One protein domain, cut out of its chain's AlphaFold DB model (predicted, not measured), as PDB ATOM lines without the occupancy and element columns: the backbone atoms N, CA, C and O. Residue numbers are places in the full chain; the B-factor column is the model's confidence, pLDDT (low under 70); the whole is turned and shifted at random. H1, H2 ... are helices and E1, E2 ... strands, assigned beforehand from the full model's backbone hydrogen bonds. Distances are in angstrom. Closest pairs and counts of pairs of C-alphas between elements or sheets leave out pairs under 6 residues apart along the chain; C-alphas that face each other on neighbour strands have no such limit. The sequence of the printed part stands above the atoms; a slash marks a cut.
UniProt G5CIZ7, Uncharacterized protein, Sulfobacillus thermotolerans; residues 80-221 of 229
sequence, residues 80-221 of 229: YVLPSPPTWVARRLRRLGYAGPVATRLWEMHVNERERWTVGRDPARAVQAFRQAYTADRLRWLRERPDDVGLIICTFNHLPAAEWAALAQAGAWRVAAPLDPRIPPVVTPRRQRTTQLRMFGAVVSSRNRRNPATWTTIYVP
ATOM      1  N   TYR A  80     205.142 161.292 235.704       75.88
ATOM      2  CA  TYR A  80     203.877 161.570 235.033       75.88
ATOM      3  C   TYR A  80     202.725 161.391 236.013       75.88
ATOM      4  O   TYR A  80     202.869 160.696 237.018       75.88
ATOM      5  N   VAL A  81     201.580 162.003 235.724       72.62
ATOM      6  CA  VAL A  81     200.344 161.777 236.475       72.62
ATOM      7  C   VAL A  81     199.387 160.864 235.712       72.62
ATOM      8  O   VAL A  81     199.527 160.663 234.515       72.62
ATOM      9  N   LEU A  82     198.389 160.302 236.382       70.50
ATOM     10  CA  LEU A  82     197.243 159.654 235.750       70.50
ATOM     11  C   LEU A  82     195.962 160.077 236.457       70.50
ATOM     12  O   LEU A  82     195.967 160.147 237.685       70.50
ATOM     13  N   PRO A  83     194.856 160.313 235.728       68.06
ATOM     14  CA  PRO A  83     193.568 160.507 236.365       68.06
ATOM     15  C   PRO A  83     193.194 159.241 237.139       68.06
ATOM     16  O   PRO A  83     193.103 158.142 236.590       68.06
ATOM     17  N   SER A  84     192.984 159.429 238.429       66.12
ATOM     18  CA  SER A  84     192.503 158.457 239.390       66.12
ATOM     19  C   SER A  84     191.350 159.114 240.160       66.12
ATOM     20  O   SER A  84     191.275 160.334 240.261       66.12
ATOM     21  N   PRO A  85     190.385 158.375 240.693       57.41
ATOM     22  CA  PRO A  85     190.225 156.940 240.595       57.41
ATOM     23  C   PRO A  85     189.426 156.511 239.355       57.41
ATOM     24  O   PRO A  85     188.555 157.253 238.896       57.41
ATOM     25  N   PRO A  86     189.620 155.273 238.852       57.38
ATOM     26  CA  PRO A  86     188.615 154.614 238.022       57.38
ATOM     27  C   PRO A  86     187.226 154.742 238.659       57.38
ATOM     28  O   PRO A  86     187.103 154.706 239.883       57.38
ATOM     29  N   THR A  87     186.165 154.826 237.857       63.66
ATOM     30  CA  THR A  87     184.786 155.030 238.348       63.66
ATOM     31  C   THR A  87     184.374 154.053 239.456       63.66
ATOM     32  O   THR A  87     183.664 154.438 240.385       63.66
ATOM     33  N   TRP A  88     184.854 152.807 239.417       56.72
ATOM     34  CA  TRP A  88     184.615 151.816 240.469       56.72
ATOM     35  C   TRP A  88     185.354 152.129 241.783       56.72
ATOM     36  O   TRP A  88     184.776 151.948 242.856       56.72
ATOM     37  N   VAL A  89     186.589 152.643 241.728       62.25
ATOM     38  CA  VAL A  89     187.343 153.088 242.914       62.25
ATOM     39  C   VAL A  89     186.707 154.355 243.473       62.25
ATOM     40  O   VAL A  89     186.476 154.433 244.673       62.25
ATOM     41  N   ALA A  90     186.327 155.301 242.612       70.56
ATOM     42  CA  ALA A  90     185.614 156.518 242.995       70.56
ATOM     43  C   ALA A  90     184.318 156.183 243.745       70.56
ATOM     44  O   ALA A  90     184.057 156.703 244.828       70.56
ATOM     45  N   ARG A  91     183.535 155.233 243.219       68.69
ATOM     46  CA  ARG A  91     182.323 154.724 243.873       68.69
ATOM     47  C   ARG A  91     182.623 154.069 245.223       68.69
ATOM     48  O   ARG A  91     181.852 154.245 246.162       68.69
ATOM     49  N   ARG A  92     183.729 153.327 245.334       65.25
ATOM     50  CA  ARG A  92     184.155 152.704 246.593       65.25
ATOM     51  C   ARG A  92     184.562 153.750 247.634       65.25
ATOM     52  O   ARG A  92     184.079 153.657 248.755       65.25
ATOM     53  N   LEU A  93     185.369 154.745 247.255       67.25
ATOM     54  CA  LEU A  93     185.770 155.885 248.093       67.25
ATOM     55  C   LEU A  93     184.545 156.601 248.667       67.25
ATOM     56  O   LEU A  93     184.454 156.759 249.881       67.25
ATOM     57  N   ARG A  94     183.541 156.898 247.830       70.75
ATOM     58  CA  ARG A  94     182.272 157.484 248.301       70.75
ATOM     59  C   ARG A  94     181.538 156.615 249.319       70.75
ATOM     60  O   ARG A  94     181.032 157.140 250.303       70.75
ATOM     61  N   ARG A  95     181.493 155.290 249.122       70.44
ATOM     62  CA  ARG A  95     180.849 154.359 250.074       70.44
ATOM     63  C   ARG A  95     181.521 154.329 251.445       70.44
ATOM     64  O   ARG A  95     180.858 153.980 252.410       70.44
ATOM     65  N   LEU A  96     182.801 154.677 251.531       61.34
ATOM     66  CA  LEU A  96     183.514 154.792 252.805       61.34
ATOM     67  C   LEU A  96     183.510 156.221 253.370       61.34
ATOM     68  O   LEU A  96     184.297 156.531 254.255       61.34
ATOM     69  N   GLY A  97     182.645 157.102 252.859       60.53
ATOM     70  CA  GLY A  97     182.483 158.459 253.379       60.53
ATOM     71  C   GLY A  97     183.467 159.485 252.815       60.53
ATOM     72  O   GLY A  97     183.421 160.646 253.215       60.53
ATOM     73  N   TYR A  98     184.324 159.113 251.857       61.88
ATOM     74  CA  TYR A  98     185.186 160.084 251.182       61.88
ATOM     75  C   TYR A  98     184.383 160.895 250.163       61.88
ATOM     76  O   TYR A  98     183.742 160.339 249.268       61.88
ATOM     77  N   ALA A  99     184.463 162.218 250.266       63.56
ATOM     78  CA  ALA A  99     183.753 163.155 249.402       63.56
ATOM     79  C   ALA A  99     184.712 164.103 248.664       63.56
ATOM     80  O   ALA A  99     185.925 164.117 248.889       63.56
ATOM     81  N   GLY A 100     184.151 164.887 247.743       66.00
ATOM     82  CA  GLY A 100     184.890 165.912 247.013       66.00
ATOM     83  C   GLY A 100     185.966 165.344 246.079       66.00
ATOM     84  O   GLY A 100     185.818 164.234 245.543       66.00
ATOM     85  N   PRO A 101     187.056 166.089 245.844       64.94
ATOM     86  CA  PRO A 101     188.072 165.700 244.867       64.94
ATOM     87  C   PRO A 101     188.794 164.392 245.185       64.94
ATOM     88  O   PRO A 101     189.174 163.694 244.251       64.94
ATOM     89  N   VAL A 102     188.873 163.982 246.459       66.06
ATOM     90  CA  VAL A 102     189.371 162.648 246.861       66.06
ATOM     91  C   VAL A 102     188.643 161.522 246.124       66.06
ATOM     92  O   VAL A 102     189.257 160.549 245.704       66.06
ATOM     93  N   ALA A 103     187.336 161.654 245.931       64.75
ATOM     94  CA  ALA A 103     186.514 160.606 245.340       64.75
ATOM     95  C   ALA A 103     186.163 160.853 243.864       64.75
ATOM     96  O   ALA A 103     185.377 160.092 243.294       64.75
ATOM     97  N   THR A 104     186.662 161.931 243.251       67.31
ATOM     98  CA  THR A 104     186.182 162.386 241.930       67.31
ATOM     99  C   THR A 104     187.262 162.922 241.000       67.31
ATOM    100  O   THR A 104     187.135 162.749 239.789       67.31
ATOM    101  N   ARG A 105     188.303 163.566 241.534       74.31
ATOM    102  CA  ARG A 105     189.318 164.298 240.768       74.31
ATOM    103  C   ARG A 105     190.680 164.196 241.454       74.31
ATOM    104  O   ARG A 105     191.157 165.149 242.071       74.31
ATOM    105  N   LEU A 106     191.307 163.025 241.333       75.12
ATOM    106  CA  LEU A 106     192.675 162.791 241.783       75.12
ATOM    107  C   LEU A 106     193.610 162.522 240.620       75.12
ATOM    108  O   LEU A 106     193.247 161.968 239.587       75.12
ATOM    109  N   TRP A 107     194.861 162.886 240.817       79.81
ATOM    110  CA  TRP A 107     195.945 162.500 239.941       79.81
ATOM    111  C   TRP A 107     196.930 161.639 240.719       79.81
ATOM    112  O   TRP A 107     197.459 162.052 241.748       79.81
ATOM    113  N   GLU A 108     197.188 160.432 240.233       76.06
ATOM    114  CA  GLU A 108     198.250 159.579 240.757       76.06
ATOM    115  C   GLU A 108     199.563 159.902 240.057       76.06
ATOM    116  O   GLU A 108     199.624 159.844 238.835       76.06
ATOM    117  N   MET A 109     200.620 160.199 240.808       77.75
ATOM    118  CA  MET A 109     201.971 160.338 240.271       77.75
ATOM    119  C   MET A 109     202.660 158.984 240.158       77.75
ATOM    120  O   MET A 109     202.761 158.235 241.134       77.75
ATOM    121  N   HIS A 110     203.220 158.728 238.984       73.62
ATOM    122  CA  HIS A 110     203.920 157.502 238.633       73.62
ATOM    123  C   HIS A 110     205.333 157.818 238.145       73.62
ATOM    124  O   HIS A 110     205.577 158.834 237.492       73.62
ATOM    125  N   VAL A 111     206.273 156.926 238.452       74.69
ATOM    126  CA  VAL A 111     207.649 156.996 237.947       74.69
ATOM    127  C   VAL A 111     207.720 156.346 236.575       74.69
ATOM    128  O   VAL A 111     207.171 155.263 236.364       74.69
ATOM    129  N   ASN A 112     208.442 156.967 235.648       72.38
ATOM    130  CA  ASN A 112     208.835 156.317 234.410       72.38
ATOM    131  C   ASN A 112     209.945 155.297 234.672       72.38
ATOM    132  O   ASN A 112     211.134 155.600 234.617       72.38
ATOM    133  N   GLU A 113     209.540 154.061 234.950       68.44
ATOM    134  CA  GLU A 113     210.455 152.955 235.251       68.44
ATOM    135  C   GLU A 113     211.282 152.485 234.032       68.44
ATOM    136  O   GLU A 113     212.094 151.566 234.166       68.44
ATOM    137  N   ARG A 114     211.062 153.050 232.833       63.97
ATOM    138  CA  ARG A 114     211.758 152.642 231.600       63.97
ATOM    139  C   ARG A 114     213.105 153.306 231.414       63.97
ATOM    140  O   ARG A 114     213.983 152.711 230.791       63.97
ATOM    141  N   GLU A 115     213.255 154.534 231.898       67.75
ATOM    142  CA  GLU A 115     214.539 155.205 231.798       67.75
ATOM    143  C   GLU A 115     215.532 154.501 232.719       67.75
ATOM    144  O   GLU A 115     215.307 154.353 233.923       67.75
ATOM    145  N   ARG A 116     216.636 154.035 232.133       72.62
ATOM    146  CA  ARG A 116     217.781 153.575 232.909       72.62
ATOM    147  C   ARG A 116     218.560 154.798 233.358       72.62
ATOM    148  O   ARG A 116     219.067 155.563 232.545       72.62
ATOM    149  N   TRP A 117     218.670 154.944 234.664       74.69
ATOM    150  CA  TRP A 117     219.490 155.949 235.311       74.69
ATOM    151  C   TRP A 117     220.811 155.267 235.631       74.69
ATOM    152  O   TRP A 117     221.019 154.752 236.723       74.69
ATOM    153  N   THR A 118     221.684 155.186 234.634       65.25
ATOM    154  CA  THR A 118     223.033 154.640 234.786       65.25
ATOM    155  C   THR A 118     224.029 155.761 234.545       65.25
ATOM    156  O   THR A 118     224.240 156.169 233.405       65.25
ATOM    157  N   VAL A 119     224.641 156.275 235.611       55.41
ATOM    158  CA  VAL A 119     225.750 157.235 235.519       55.41
ATOM    159  C   VAL A 119     227.051 156.449 235.688       55.41
ATOM    160  O   VAL A 119     227.646 156.407 236.762       55.41
ATOM    161  N   GLY A 120     227.455 155.733 234.635       59.28
ATOM    162  CA  GLY A 120     228.657 154.893 234.661       59.28
ATOM    163  C   GLY A 120     228.580 153.741 235.676       59.28
ATOM    164  O   GLY A 120     227.557 153.069 235.780       59.28
ATOM    165  N   ARG A 121     229.679 153.496 236.407       59.75
ATOM    166  CA  ARG A 121     229.824 152.387 237.376       59.75
ATOM    167  C   ARG A 121     229.340 152.707 238.801       59.75
ATOM    168  O   ARG A 121     229.504 151.856 239.669       59.75
ATOM    169  N   ASP A 122     228.777 153.891 239.062       74.81
ATOM    170  CA  ASP A 122     228.383 154.325 240.413       74.81
ATOM    171  C   ASP A 122     226.850 154.472 240.565       74.81
ATOM    172  O   ASP A 122     226.274 155.514 240.224       74.81
ATOM    173  N   PRO A 123     226.166 153.450 241.117       71.75
ATOM    174  CA  PRO A 123     224.733 153.499 241.389       71.75
ATOM    175  C   PRO A 123     224.313 154.625 242.345       71.75
ATOM    176  O   PRO A 123     223.175 155.088 242.266       71.75
ATOM    177  N   ALA A 124     225.190 155.090 243.242       75.50
ATOM    178  CA  ALA A 124     224.841 156.131 244.209       75.50
ATOM    179  C   ALA A 124     224.660 157.491 243.521       75.50
ATOM    180  O   ALA A 124     223.654 158.170 243.748       75.50
ATOM    181  N   ARG A 125     225.571 157.845 242.606       78.81
ATOM    182  CA  ARG A 125     225.441 159.042 241.755       78.81
ATOM    183  C   ARG A 125     224.196 158.995 240.880       78.81
ATOM    184  O   ARG A 125     223.497 159.997 240.752       78.81
ATOM    185  N   ALA A 126     223.880 157.828 240.322       79.38
ATOM    186  CA  ALA A 126     222.667 157.653 239.535       79.38
ATOM    187  C   ALA A 126     221.385 157.871 240.353       79.38
ATOM    188  O   ALA A 126     220.472 158.568 239.904       79.38
ATOM    189  N   VAL A 127     221.333 157.337 241.578       77.25
ATOM    190  CA  VAL A 127     220.214 157.574 242.501       77.25
ATOM    191  C   VAL A 127     220.121 159.045 242.901       77.25
ATOM    192  O   VAL A 127     219.012 159.571 242.994       77.25
ATOM    193  N   GLN A 128     221.247 159.728 243.115       79.69
ATOM    194  CA  GLN A 128     221.253 161.156 243.432       79.69
ATOM    195  C   GLN A 128     220.690 161.995 242.276       79.69
ATOM    196  O   GLN A 128     219.789 162.804 242.504       79.69
ATOM    197  N   ALA A 129     221.154 161.760 241.046       82.81
ATOM    198  CA  ALA A 129     220.649 162.440 239.854       82.81
ATOM    199  C   ALA A 129     219.150 162.168 239.631       82.81
ATOM    200  O   ALA A 129     218.381 163.092 239.360       82.81
ATOM    201  N   PHE A 130     218.717 160.917 239.819       82.94
ATOM    202  CA  PHE A 130     217.302 160.554 239.759       82.94
ATOM    203  C   PHE A 130     216.481 161.286 240.821       82.94
ATOM    204  O   PHE A 130     215.444 161.855 240.498       82.94
ATOM    205  N   ARG A 131     216.940 161.314 242.080       80.62
ATOM    206  CA  ARG A 131     216.241 162.013 243.170       80.62
ATOM    207  C   ARG A 131     216.099 163.505 242.889       80.62
ATOM    208  O   ARG A 131     215.024 164.043 243.115       80.62
ATOM    209  N   GLN A 132     217.132 164.150 242.349       84.25
ATOM    210  CA  GLN A 132     217.062 165.559 241.955       84.25
ATOM    211  C   GLN A 132     215.992 165.797 240.879       84.25
ATOM    212  O   GLN A 132     215.139 166.667 241.055       84.25
ATOM    213  N   ALA A 133     215.990 164.998 239.805       85.38
ATOM    214  CA  ALA A 133     214.972 165.091 238.754       85.38
ATOM    215  C   ALA A 133     213.561 164.794 239.293       85.38
ATOM    216  O   ALA A 133     212.605 165.491 238.970       85.38
ATOM    217  N   TYR A 134     213.443 163.799 240.169       83.50
ATOM    218  CA  TYR A 134     212.188 163.370 240.779       83.50
ATOM    219  C   TYR A 134     211.584 164.440 241.685       83.50
ATOM    220  O   TYR A 134     210.395 164.741 241.570       83.50
ATOM    221  N   THR A 135     212.393 165.069 242.537       84.31
ATOM    222  CA  THR A 135     211.940 166.187 243.367       84.31
ATOM    223  C   THR A 135     211.560 167.393 242.501       84.31
ATOM    224  O   THR A 135     210.518 168.003 242.741       84.31
ATOM    225  N   ALA A 136     212.343 167.719 241.466       86.69
ATOM    226  CA  ALA A 136     212.039 168.832 240.563       86.69
ATOM    227  C   ALA A 136     210.699 168.640 239.834       86.69
ATOM    228  O   ALA A 136     209.842 169.530 239.876       86.69
ATOM    229  N   ASP A 137     210.487 167.467 239.232       86.31
ATOM    230  CA  ASP A 137     209.236 167.125 238.553       86.31
ATOM    231  C   ASP A 137     208.050 167.134 239.517       86.31
ATOM    232  O   ASP A 137     206.984 167.647 239.186       86.31
ATOM    233  N   ARG A 138     208.220 166.599 240.732       85.75
ATOM    234  CA  ARG A 138     207.161 166.602 241.744       85.75
ATOM    235  C   ARG A 138     206.743 168.015 242.107       85.75
ATOM    236  O   ARG A 138     205.551 168.309 242.122       85.75
ATOM    237  N   LEU A 139     207.701 168.876 242.453       86.38
ATOM    238  CA  LEU A 139     207.410 170.262 242.823       86.38
ATOM    239  C   LEU A 139     206.760 171.010 241.657       86.38
ATOM    240  O   LEU A 139     205.869 171.830 241.871       86.38
ATOM    241  N   ARG A 140     207.148 170.692 240.418       85.81
ATOM    242  CA  ARG A 140     206.486 171.202 239.218       85.81
ATOM    243  C   ARG A 140     205.037 170.726 239.125       85.81
ATOM    244  O   ARG A 140     204.155 171.568 239.018       85.81
ATOM    245  N   TRP A 141     204.769 169.428 239.257       83.75
ATOM    246  CA  TRP A 141     203.403 168.892 239.270       83.75
ATOM    247  C   TRP A 141     202.544 169.475 240.392       83.75
ATOM    248  O   TRP A 141     201.383 169.816 240.174       83.75
ATOM    249  N   LEU A 142     203.121 169.646 241.583       84.69
ATOM    250  CA  LEU A 142     202.460 170.305 242.706       84.69
ATOM    251  C   LEU A 142     202.038 171.731 242.358       84.69
ATOM    252  O   LEU A 142     200.984 172.139 242.839       84.69
ATOM    253  N   ARG A 143     202.823 172.466 241.558       85.38
ATOM    254  CA  ARG A 143     202.525 173.834 241.098       85.38
ATOM    255  C   ARG A 143     201.561 173.875 239.911       85.38
ATOM    256  O   ARG A 143     200.641 174.682 239.927       85.38
ATOM    257  N   GLU A 144     201.745 173.015 238.918       81.94
ATOM    258  CA  GLU A 144     201.004 173.062 237.648       81.94
ATOM    259  C   GLU A 144     199.634 172.367 237.692       81.94
ATOM    260  O   GLU A 144     198.842 172.529 236.760       81.94
ATOM    261  N   ARG A 145     199.332 171.596 238.750       81.25
ATOM    262  CA  ARG A 145     198.018 170.952 238.890       81.25
ATOM    263  C   ARG A 145     196.871 171.979 238.926       81.25
ATOM    264  O   ARG A 145     197.058 173.049 239.513       81.25
ATOM    265  N   PRO A 146     195.691 171.643 238.368       81.12
ATOM    266  CA  PRO A 146     194.461 172.388 238.601       81.12
ATOM    267  C   PRO A 146     194.145 172.504 240.091       81.12
ATOM    268  O   PRO A 146     194.422 171.584 240.864       81.12
ATOM    269  N   ASP A 147     193.524 173.612 240.483       81.38
ATOM    270  CA  ASP A 147     193.222 173.881 241.889       81.38
ATOM    271  C   ASP A 147     192.184 172.921 242.477       81.38
ATOM    272  O   ASP A 147     192.209 172.670 243.679       81.38
ATOM    273  N   ASP A 148     191.323 172.339 241.646       76.00
ATOM    274  CA  ASP A 148     190.282 171.379 242.019       76.00
ATOM    275  C   ASP A 148     190.765 169.914 242.022       76.00
ATOM    276  O   ASP A 148     189.979 168.999 242.278       76.00
ATOM    277  N   VAL A 149     192.054 169.675 241.755       77.62
ATOM    278  CA  VAL A 149     192.639 168.333 241.658       77.62
ATOM    279  C   VAL A 149     193.559 168.035 242.843       77.62
ATOM    280  O   VAL A 149     194.512 168.765 243.134       77.62
ATOM    281  N   GLY A 150     193.301 166.905 243.504       78.31
ATOM    282  CA  GLY A 150     194.201 166.336 244.509       78.31
ATOM    283  C   GLY A 150     195.282 165.447 243.887       78.31
ATOM    284  O   GLY A 150     195.134 164.954 242.768       78.31
ATOM    285  N   LEU A 151     196.368 165.204 244.620       80.62
ATOM    286  CA  LEU A 151     197.464 164.337 244.185       80.62
ATOM    287  C   LEU A 151     197.636 163.148 245.122       80.62
ATOM    288  O   LEU A 151     197.654 163.300 246.342       80.62
ATOM    289  N   ILE A 152     197.864 161.979 244.538       78.94
ATOM    290  CA  ILE A 152     198.385 160.803 245.227       78.94
ATOM    291  C   ILE A 152     199.801 160.575 244.731       78.94
ATOM    292  O   ILE A 152     200.043 160.455 243.533       78.94
ATOM    293  N   ILE A 153     200.742 160.493 245.660       77.81
ATOM    294  CA  ILE A 153     202.159 160.378 245.346       77.81
ATOM    295  C   ILE A 153     202.692 159.107 245.992       77.81
ATOM    296  O   ILE A 153     202.772 159.018 247.216       77.81
ATOM    297  N   CYS A 154     203.106 158.137 245.175       73.00
ATOM    298  CA  CYS A 154     203.924 157.032 245.660       73.00
ATOM    299  C   CYS A 154     205.388 157.490 245.691       73.00
ATOM    300  O   CYS A 154     205.926 157.941 244.677       73.00
ATOM    301  N   THR A 155     206.031 157.414 246.854       71.62
ATOM    302  CA  THR A 155     207.382 157.953 247.058       71.62
ATOM    303  C   THR A 155     208.195 157.192 248.085       71.62
ATOM    304  O   THR A 155     207.637 156.438 248.856       71.62
ATOM    305  N   PHE A 156     209.500 157.443 248.177       71.00
ATOM    306  CA  PHE A 156     210.325 157.020 249.309       71.00
ATOM    307  C   PHE A 156     209.762 157.495 250.660       71.00
ATOM    308  O   PHE A 156     209.348 158.647 250.794       71.00
ATOM    309  N   ASN A 157     209.802 156.617 251.666       69.56
ATOM    310  CA  ASN A 157     209.409 156.898 253.052       69.56
ATOM    311  C   ASN A 157     210.315 157.936 253.741       69.56
ATOM    312  O   ASN A 157     209.867 158.665 254.627       69.56
ATOM    313  N   HIS A 158     211.572 158.041 253.307       74.12
ATOM    314  CA  HIS A 158     212.517 159.063 253.747       74.12
ATOM    315  C   HIS A 158     212.677 160.136 252.675       74.12
ATOM    316  O   HIS A 158     213.464 159.989 251.737       74.12
ATOM    317  N   LEU A 159     211.913 161.213 252.833       75.25
ATOM    318  CA  LEU A 159     212.060 162.424 252.036       75.25
ATOM    319  C   LEU A 159     213.089 163.365 252.676       75.25
ATOM    320  O   LEU A 159     213.106 163.479 253.906       75.25
ATOM    321  N   PRO A 160     213.899 164.082 251.877       80.00
ATOM    322  CA  PRO A 160     214.636 165.248 252.346       80.00
ATOM    323  C   PRO A 160     213.711 166.242 253.060       80.00
ATOM    324  O   PRO A 160     212.563 166.436 252.654       80.00
ATOM    325  N   ALA A 161     214.218 166.910 254.098       82.50
ATOM    326  CA  ALA A 161     213.426 167.838 254.909       82.50
ATOM    327  C   ALA A 161     212.784 168.958 254.071       82.50
ATOM    328  O   ALA A 161     211.596 169.226 254.220       82.50
ATOM    329  N   ALA A 162     213.537 169.540 253.132       81.62
ATOM    330  CA  ALA A 162     213.036 170.579 252.231       81.62
ATOM    331  C   ALA A 162     211.878 170.088 251.343       81.62
ATOM    332  O   ALA A 162     210.905 170.804 251.119       81.62
ATOM    333  N   GLU A 163     211.950 168.840 250.872       82.19
ATOM    334  CA  GLU A 163     210.889 168.246 250.060       82.19
ATOM    335  C   GLU A 163     209.629 167.986 250.889       82.19
ATOM    336  O   GLU A 163     208.515 168.240 250.430       82.19
ATOM    337  N   TRP A 164     209.797 167.522 252.128       84.56
ATOM    338  CA  TRP A 164     208.670 167.359 253.037       84.56
ATOM    339  C   TRP A 164     208.035 168.696 253.424       84.56
ATOM    340  O   TRP A 164     206.814 168.781 253.447       84.56
ATOM    341  N   ALA A 165     208.831 169.739 253.663       85.69
ATOM    342  CA  ALA A 165     208.325 171.073 253.971       85.69
ATOM    343  C   ALA A 165     207.451 171.626 252.833       85.69
ATOM    344  O   ALA A 165     206.346 172.096 253.089       85.69
ATOM    345  N   ALA A 166     207.890 171.487 251.578       84.19
ATOM    346  CA  ALA A 166     207.104 171.910 250.418       84.19
ATOM    347  C   ALA A 166     205.786 171.125 250.273       84.19
ATOM    348  O   ALA A 166     204.752 171.690 249.921       84.19
ATOM    349  N   LEU A 167     205.804 169.820 250.565       83.69
ATOM    350  CA  LEU A 167     204.593 168.998 250.588       83.69
ATOM    351  C   LEU A 167     203.648 169.414 251.723       83.69
ATOM    352  O   LEU A 167     202.458 169.592 251.486       83.69
ATOM    353  N   ALA A 168     204.173 169.618 252.930       83.94
ATOM    354  CA  ALA A 168     203.394 170.047 254.087       83.94
ATOM    355  C   ALA A 168     202.744 171.425 253.865       83.94
ATOM    356  O   ALA A 168     201.570 171.596 254.174       83.94
ATOM    357  N   GLN A 169     203.457 172.373 253.242       84.75
ATOM    358  CA  GLN A 169     202.901 173.673 252.833       84.75
ATOM    359  C   GLN A 169     201.736 173.537 251.844       84.75
ATOM    360  O   GLN A 169     200.818 174.349 251.856       84.75
ATOM    361  N   ALA A 170     201.740 172.496 251.007       79.00
ATOM    362  CA  ALA A 170     200.633 172.179 250.110       79.00
ATOM    363  C   ALA A 170     199.482 171.415 250.802       79.00
ATOM    364  O   ALA A 170     198.616 170.876 250.110       79.00
ATOM    365  N   GLY A 171     199.491 171.323 252.137       78.06
ATOM    366  CA  GLY A 171     198.506 170.592 252.931       78.06
ATOM    367  C   GLY A 171     198.664 169.074 252.863       78.06
ATOM    368  O   GLY A 171     197.713 168.353 253.153       78.06
ATOM    369  N   ALA A 172     199.821 168.564 252.431       77.88
ATOM    370  CA  ALA A 172     200.011 167.130 252.285       77.88
ATOM    371  C   ALA A 172     200.055 166.417 253.637       77.88
ATOM    372  O   ALA A 172     200.713 166.869 254.575       77.88
ATOM    373  N   TRP A 173     199.468 165.226 253.691       71.69
ATOM    374  CA  TRP A 173     199.609 164.328 254.829       71.69
ATOM    375  C   TRP A 173     200.147 162.965 254.387       71.69
ATOM    376  O   TRP A 173     199.853 162.452 253.302       71.69
ATOM    377  N   ARG A 174     200.990 162.377 255.241       65.19
ATOM    378  CA  ARG A 174     201.485 161.005 255.077       65.19
ATOM    379  C   ARG A 174     200.440 160.064 255.630       65.19
ATOM    380  O   ARG A 174     200.038 160.209 256.781       65.19
ATOM    381  N   VAL A 175     200.063 159.066 254.848       54.25
ATOM    382  CA  VAL A 175     199.238 157.980 255.365       54.25
ATOM    383  C   VAL A 175     200.182 156.822 255.670       54.25
ATOM    384  O   VAL A 175     200.824 156.273 254.776       54.25
ATOM    385  N   ALA A 176     200.342 156.507 256.959       41.34
ATOM    386  CA  ALA A 176     201.122 155.348 257.402       41.34
ATOM    387  C   ALA A 176     200.407 154.021 257.072       41.34
ATOM    388  O   ALA A 176     201.046 152.980 256.943       41.34
ATOM    389  N   ALA A 177     199.086 154.088 256.894       38.91
ATOM    390  CA  ALA A 177     198.193 153.017 256.470       38.91
ATOM    391  C   ALA A 177     197.708 153.265 255.022       38.91
ATOM    392  O   ALA A 177     197.905 154.358 254.491       38.91
ATOM    393  N   PRO A 178     197.095 152.286 254.331       40.53
ATOM    394  CA  PRO A 178     196.364 152.569 253.096       40.53
ATOM    395  C   PRO A 178     195.374 153.726 253.305       40.53
ATOM    396  O   PRO A 178     194.729 153.806 254.349       40.53
ATOM    397  N   LEU A 179     195.242 154.600 252.298       40.88
ATOM    398  CA  LEU A 179     194.043 155.428 252.143       40.88
ATOM    399  C   LEU A 179     192.890 154.435 251.999       40.88
ATOM    400  O   LEU A 179     192.709 153.845 250.929       40.88
ATOM    401  N   ASP A 180     192.209 154.129 253.098       35.25
ATOM    402  CA  ASP A 180     190.991 153.336 253.033       35.25
ATOM    403  C   ASP A 180     189.942 154.176 252.283       35.25
ATOM    404  O   ASP A 180     189.985 155.387 252.422       35.25
ATOM    405  N   PRO A 181     189.062 153.634 251.423       42.16
ATOM    406  CA  PRO A 181     189.033 152.287 250.891       42.16
ATOM    407  C   PRO A 181     190.180 152.068 249.927       42.16
ATOM    408  O   PRO A 181     190.159 152.570 248.803       42.16
ATOM    409  N   ARG A 182     191.103 151.204 250.353       39.62
ATOM    410  CA  ARG A 182     192.109 150.501 249.549       39.62
ATOM    411  C   ARG A 182     192.548 151.238 248.280       39.62
ATOM    412  O   ARG A 182     192.322 150.744 247.173       39.62
ATOM    413  N   ILE A 183     193.282 152.331 248.440       44.56
ATOM    414  CA  ILE A 183     194.388 152.588 247.517       44.56
ATOM    415  C   ILE A 183     195.533 151.730 248.059       44.56
ATOM    416  O   ILE A 183     196.166 152.128 249.043       44.56
ATOM    417  N   PRO A 184     195.736 150.491 247.554       41.66
ATOM    418  CA  PRO A 184     196.854 149.676 248.007       41.66
ATOM    419  C   PRO A 184     198.138 150.495 247.837       41.66
ATOM    420  O   PRO A 184     198.191 151.329 246.927       41.66
ATOM    421  N   PRO A 185     199.179 150.278 248.662       45.97
ATOM    422  CA  PRO A 185     200.491 150.817 248.341       45.97
ATOM    423  C   PRO A 185     200.779 150.460 246.882       45.97
ATOM    424  O   PRO A 185     200.833 149.281 246.526       45.97
ATOM    425  N   VAL A 186     200.878 151.483 246.024       50.00
ATOM    426  CA  VAL A 186     200.943 151.330 244.555       50.00
ATOM    427  C   VAL A 186     202.112 150.416 244.152       50.00
ATOM    428  O   VAL A 186     202.117 149.784 243.089       50.00
ATOM    429  N   VAL A 187     203.096 150.287 245.045       55.47
ATOM    430  CA  VAL A 187     204.310 149.509 244.865       55.47
ATOM    431  C   VAL A 187     204.529 148.585 246.070       55.47
ATOM    432  O   VAL A 187     204.731 149.037 247.193       55.47
ATOM    433  N   THR A 188     204.523 147.270 245.833       62.81
ATOM    434  CA  THR A 188     204.930 146.263 246.830       62.81
ATOM    435  C   THR A 188     206.455 146.265 247.018       62.81
ATOM    436  O   THR A 188     207.172 146.635 246.085       62.81
ATOM    437  N   PRO A 189     207.003 145.766 248.148       66.62
ATOM    438  CA  PRO A 189     208.456 145.660 248.338       66.62
ATOM    439  C   PRO A 189     209.169 144.874 247.224       66.62
ATOM    440  O   PRO A 189     210.272 145.225 246.801       66.62
ATOM    441  N   ARG A 190     208.519 143.828 246.690       72.00
ATOM    442  CA  ARG A 190     209.032 143.052 245.551       72.00
ATOM    443  C   ARG A 190     209.105 143.903 244.286       72.00
ATOM    444  O   ARG A 190     210.154 143.936 243.646       72.00
ATOM    445  N   ARG A 191     208.024 144.617 243.952       69.56
ATOM    446  CA  ARG A 191     207.989 145.520 242.794       69.56
ATOM    447  C   ARG A 191     209.031 146.628 242.940       69.56
ATOM    448  O   ARG A 191     209.792 146.842 242.009       69.56
ATOM    449  N   GLN A 192     209.160 147.217 244.129       70.38
ATOM    450  CA  GLN A 192     210.193 148.203 244.458       70.38
ATOM    451  C   GLN A 192     211.597 147.687 244.136       70.38
ATOM    452  O   GLN A 192     212.375 148.378 243.479       70.38
ATOM    453  N   ARG A 193     211.936 146.483 244.611       74.56
ATOM    454  CA  ARG A 193     213.255 145.888 244.374       74.56
ATOM    455  C   ARG A 193     213.510 145.710 242.881       74.56
ATOM    456  O   ARG A 193     214.582 146.058 242.396       74.56
ATOM    457  N   THR A 194     212.517 145.201 242.157       76.19
ATOM    458  CA  THR A 194     212.586 145.026 240.706       76.19
ATOM    459  C   THR A 194     212.749 146.358 239.975       76.19
ATOM    460  O   THR A 194     213.594 146.449 239.090       76.19
ATOM    461  N   THR A 195     212.005 147.397 240.352       73.81
ATOM    462  CA  THR A 195     212.114 148.737 239.757       73.81
ATOM    463  C   THR A 195     213.494 149.348 240.016       73.81
ATOM    464  O   THR A 195     214.127 149.814 239.075       73.81
ATOM    465  N   GLN A 196     214.028 149.264 241.243       75.62
ATOM    466  CA  GLN A 196     215.383 149.757 241.545       75.62
ATOM    467  C   GLN A 196     216.463 149.024 240.736       75.62
ATOM    468  O   GLN A 196     217.335 149.665 240.157       75.62
ATOM    469  N   LEU A 197     216.376 147.693 240.642       77.44
ATOM    470  CA  LEU A 197     217.301 146.902 239.826       77.44
ATOM    471  C   LEU A 197     217.228 147.281 238.344       77.44
ATOM    472  O   LEU A 197     218.263 147.399 237.697       77.44
ATOM    473  N   ARG A 198     216.023 147.500 237.803       77.06
ATOM    474  CA  ARG A 198     215.843 147.908 236.401       77.06
ATOM    475  C   ARG A 198     216.387 149.307 236.123       77.06
ATOM    476  O   ARG A 198     217.017 149.501 235.088       77.06
ATOM    477  N   MET A 199     216.135 150.258 237.021       76.50
ATOM    478  CA  MET A 199     216.489 151.663 236.813       76.50
ATOM    479  C   MET A 199     217.958 151.954 237.123       76.50
ATOM    480  O   MET A 199     218.576 152.709 236.382       76.50
ATOM    481  N   PHE A 200     218.516 151.353 238.178       76.88
ATOM    482  CA  PHE A 200     219.844 151.695 238.709       76.88
ATOM    483  C   PHE A 200     220.861 150.548 238.639       76.88
ATOM    484  O   PHE A 200     222.020 150.740 238.992       76.88
ATOM    485  N   GLY A 201     220.443 149.334 238.262       74.81
ATOM    486  CA  GLY A 201     221.303 148.143 238.266       74.81
ATOM    487  C   GLY A 201     221.596 147.566 239.659       74.81
ATOM    488  O   GLY A 201     222.227 146.520 239.762       74.81
ATOM    489  N   ALA A 202     221.125 148.204 240.737       73.06
ATOM    490  CA  ALA A 202     221.362 147.784 242.115       73.06
ATOM    491  C   ALA A 202     220.185 148.138 243.037       73.06
ATOM    492  O   ALA A 202     219.403 149.050 242.769       73.06
ATOM    493  N   VAL A 203     220.075 147.423 244.159       71.94
ATOM    494  CA  VAL A 203     219.146 147.767 245.247       71.94
ATOM    495  C   VAL A 203     219.887 148.665 246.227       71.94
ATOM    496  O   VAL A 203     220.783 148.209 246.933       71.94
ATOM    497  N   VAL A 204     219.518 149.940 246.274       62.44
ATOM    498  CA  VAL A 204     220.256 150.956 247.049       62.44
ATOM    499  C   VAL A 204     219.689 151.110 248.470       62.44
ATOM    500  O   VAL A 204     220.307 151.725 249.332       62.44
ATOM    501  N   SER A 205     218.529 150.506 248.762       60.66
ATOM    502  CA  SER A 205     217.722 150.838 249.946       60.66
ATOM    503  C   SER A 205     217.567 149.719 250.998       60.66
ATOM    504  O   SER A 205     216.780 149.869 251.931       60.66
ATOM    505  N   SER A 206     218.309 148.604 250.902       51.88
ATOM    506  CA  SER A 206     218.014 147.383 251.685       51.88
ATOM    507  C   SER A 206     218.901 147.092 252.907       51.88
ATOM    508  O   SER A 206     218.759 146.015 253.484       51.88
ATOM    509  N   ARG A 207     219.836 147.967 253.314       53.03
ATOM    510  CA  ARG A 207     220.837 147.602 254.348       53.03
ATOM    511  C   ARG A 207     220.484 147.935 255.804       53.03
ATOM    512  O   ARG A 207     221.107 147.359 256.688       53.03
ATOM    513  N   ASN A 208     219.485 148.774 256.090       58.16
ATOM    514  CA  ASN A 208     219.080 149.045 257.476       58.16
ATOM    515  C   ASN A 208     217.858 148.199 257.871       58.16
ATOM    516  O   ASN A 208     216.740 148.488 257.456       58.16
ATOM    517  N   ARG A 209     218.073 147.156 258.687       59.44
ATOM    518  CA  ARG A 209     216.999 146.260 259.161       59.44
ATOM    519  C   ARG A 209     216.046 146.920 260.165       59.44
ATOM    520  O   ARG A 209     214.908 146.483 260.266       59.44
ATOM    521  N   ARG A 210     216.493 147.949 260.896       61.16
ATOM    522  CA  ARG A 210     215.676 148.659 261.901       61.16
ATOM    523  C   ARG A 210     214.839 149.783 261.294       61.16
ATOM    524  O   ARG A 210     213.819 150.152 261.855       61.16
ATOM    525  N   ASN A 211     215.271 150.320 260.155       60.44
ATOM    526  CA  ASN A 211     214.575 151.385 259.440       60.44
ATOM    527  C   ASN A 211     214.820 151.246 257.927       60.44
ATOM    528  O   ASN A 211     215.700 151.918 257.374       60.44
ATOM    529  N   PRO A 212     214.133 150.304 257.260       62.34
ATOM    530  CA  PRO A 212     214.339 150.060 255.843       62.34
ATOM    531  C   PRO A 212     213.816 151.236 255.018       62.34
ATOM    532  O   PRO A 212     212.744 151.780 255.279       62.34
ATOM    533  N   ALA A 213     214.542 151.598 253.964       61.62
ATOM    534  CA  ALA A 213     214.052 152.576 253.007       61.62
ATOM    535  C   ALA A 213     213.006 151.908 252.093       61.62
ATOM    536  O   ALA A 213     213.334 151.108 251.207       61.62
ATOM    537  N   THR A 214     211.738 152.223 252.347       64.94
ATOM    538  CA  THR A 214     210.543 151.699 251.670       64.94
ATOM    539  C   THR A 214     209.846 152.795 250.861       64.94
ATOM    540  O   THR A 214     210.309 153.937 250.806       64.94
ATOM    541  N   TRP A 215     208.741 152.454 250.196       65.44
ATOM    542  CA  TRP A 215     207.836 153.441 249.611       65.44
ATOM    543  C   TRP A 215     206.658 153.710 250.554       65.44
ATOM    544  O   TRP A 215     206.201 152.824 251.270       65.44
ATOM    545  N   THR A 216     206.167 154.940 250.543       69.00
ATOM    546  CA  THR A 216     204.979 155.436 251.230       69.00
ATOM    547  C   THR A 216     204.066 156.129 250.220       69.00
ATOM    548  O   THR A 216     204.477 156.442 249.096       69.00
ATOM    549  N   THR A 217     202.823 156.367 250.626       73.06
ATOM    550  CA  THR A 217     201.845 157.114 249.839       73.06
ATOM    551  C   THR A 217     201.546 158.423 250.552       73.06
ATOM    552  O   THR A 217     201.221 158.444 251.739       73.06
ATOM    553  N   ILE A 218     201.678 159.523 249.822       76.81
ATOM    554  CA  ILE A 218     201.357 160.865 250.301       76.81
ATOM    555  C   ILE A 218     200.135 161.341 249.542       76.81
ATOM    556  O   ILE A 218     200.076 161.215 248.317       76.81
ATOM    557  N   TYR A 219     199.180 161.893 250.277       78.56
ATOM    558  CA  TYR A 219     198.050 162.590 249.694       78.56
ATOM    559  C   TYR A 219     198.268 164.095 249.795       78.56
ATOM    560  O   TYR A 219     198.723 164.587 250.827       78.56
ATOM    561  N   VAL A 220     197.926 164.812 248.729       80.88
ATOM    562  CA  VAL A 220     197.906 166.273 248.698       80.88
ATOM    563  C   VAL A 220     196.507 166.728 248.291       80.88
ATOM    564  O   VAL A 220     196.059 166.358 247.199       80.88
ATOM    565  N   PRO A 221     195.813 167.519 249.121       75.25
ATOM    566  CA  PRO A 221     194.483 167.995 248.792       75.25
ATOM    567  C   PRO A 221     194.490 168.972 247.599       75.25
ATOM    568  O   PRO A 221     195.523 169.566 247.260       75.25
TER     569      PRO A 221
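What this domain is: This is residues 80 to 221 of the 229 residues of an uncharacterized protein of Sulfobacillus thermotolerans (UniProt G5CIZ7). A strongly twisted sheet of five strands has the long helix H3 and the shorter H4 side by side over one face. H1 and H2 pack on each other at one end of the longest axis; toward the other end the first residues of H3 reach past the sheet and meet H5, which is not on the sheet. The printed part has 142 residues with five named helices and five named strands, along the chain E1 H1 H2 E2 H3 E3 H4 E4 H5 E5. The sheet is mixed, in the order E1, E2, E3, E5, E4, and the class is mixed, helices and strands. The whole is compact, with a radius of gyration of the C-alphas of 15.8 A, and elongated, spanning 49 by 29 by 28 A.

How they stand to each other: Begin at edge strand E1, residues 80 to 84, antiparallel to E2, residues 106 to 111; N 82 and O 108 are 2.8 A apart, within hydrogen-bond range. Between them come H1, residues 87 to 95, and H2, residues 100 to 103, which touch, the closest C-alphas being those of Ala 90 and Ala 103 at 4.8 A. H1 is not on the sheet. E2 is parallel to E3, residues 150 to 156, with N 109 and O 152 at 2.8 A. H3, residues 123 to 144, joins them in a strand-helix-strand unit, two parallel neighbour strands with a helix between, whose crossover is right-handed. H3 is over E2 and E3 at a height over the sheet of 9.1 A and runs along the strands, at 15 degrees to E2 on the local plane; H2 is on the opposite face. E5, residues 215 to 220, is antiparallel to E3, with N 153 and O 218 at 2.8 A, and to edge strand E4, residues 173 to 175, with N 173 and O 219 at 3.0 A. H4, residues 161 to 169, is on the sheet and makes with E3 and E4 a split unit, E5 being between those strands; its crossover is right-handed. H3 and H4 are close but not clearly touching, C-alphas 135 and 163 being closest at 7.1 A, at a shallow tilt of 17 degrees, the same way. H5, residues 189 to 200, only just touches H3, with 3 pairs of C-alphas within 8 A, Pro 123 and Phe 200 closest at 5.9 A; they stand about perpendicular, at 74 degrees. In H1, H3, H4 and H5 every O i to N i+4 pair is within hydrogen-bond range; H2 is too short for one.

Where its parts are: Find C-alpha 80 at (203.877, 161.570, 235.033), where E1 begins. From C-alpha 123 at (224.733, 153.499, 241.389), H3 runs 31.0 A; E3 is 19.2 A long and H5 16.1 A. E5 ends at C-alpha 220, (197.906, 166.273, 248.698).

The domain as a whole: Look for the two farthest C-alphas at Arg 95 and Arg 121, 50.6 A apart. The printed part has no cut; E2 to H3, E4 to H5 and H5 to E5 are long links. Mean pLDDT of the printed part is 70.3, and 57 residues are under 70, among them 174 to 189 and 204 to 216.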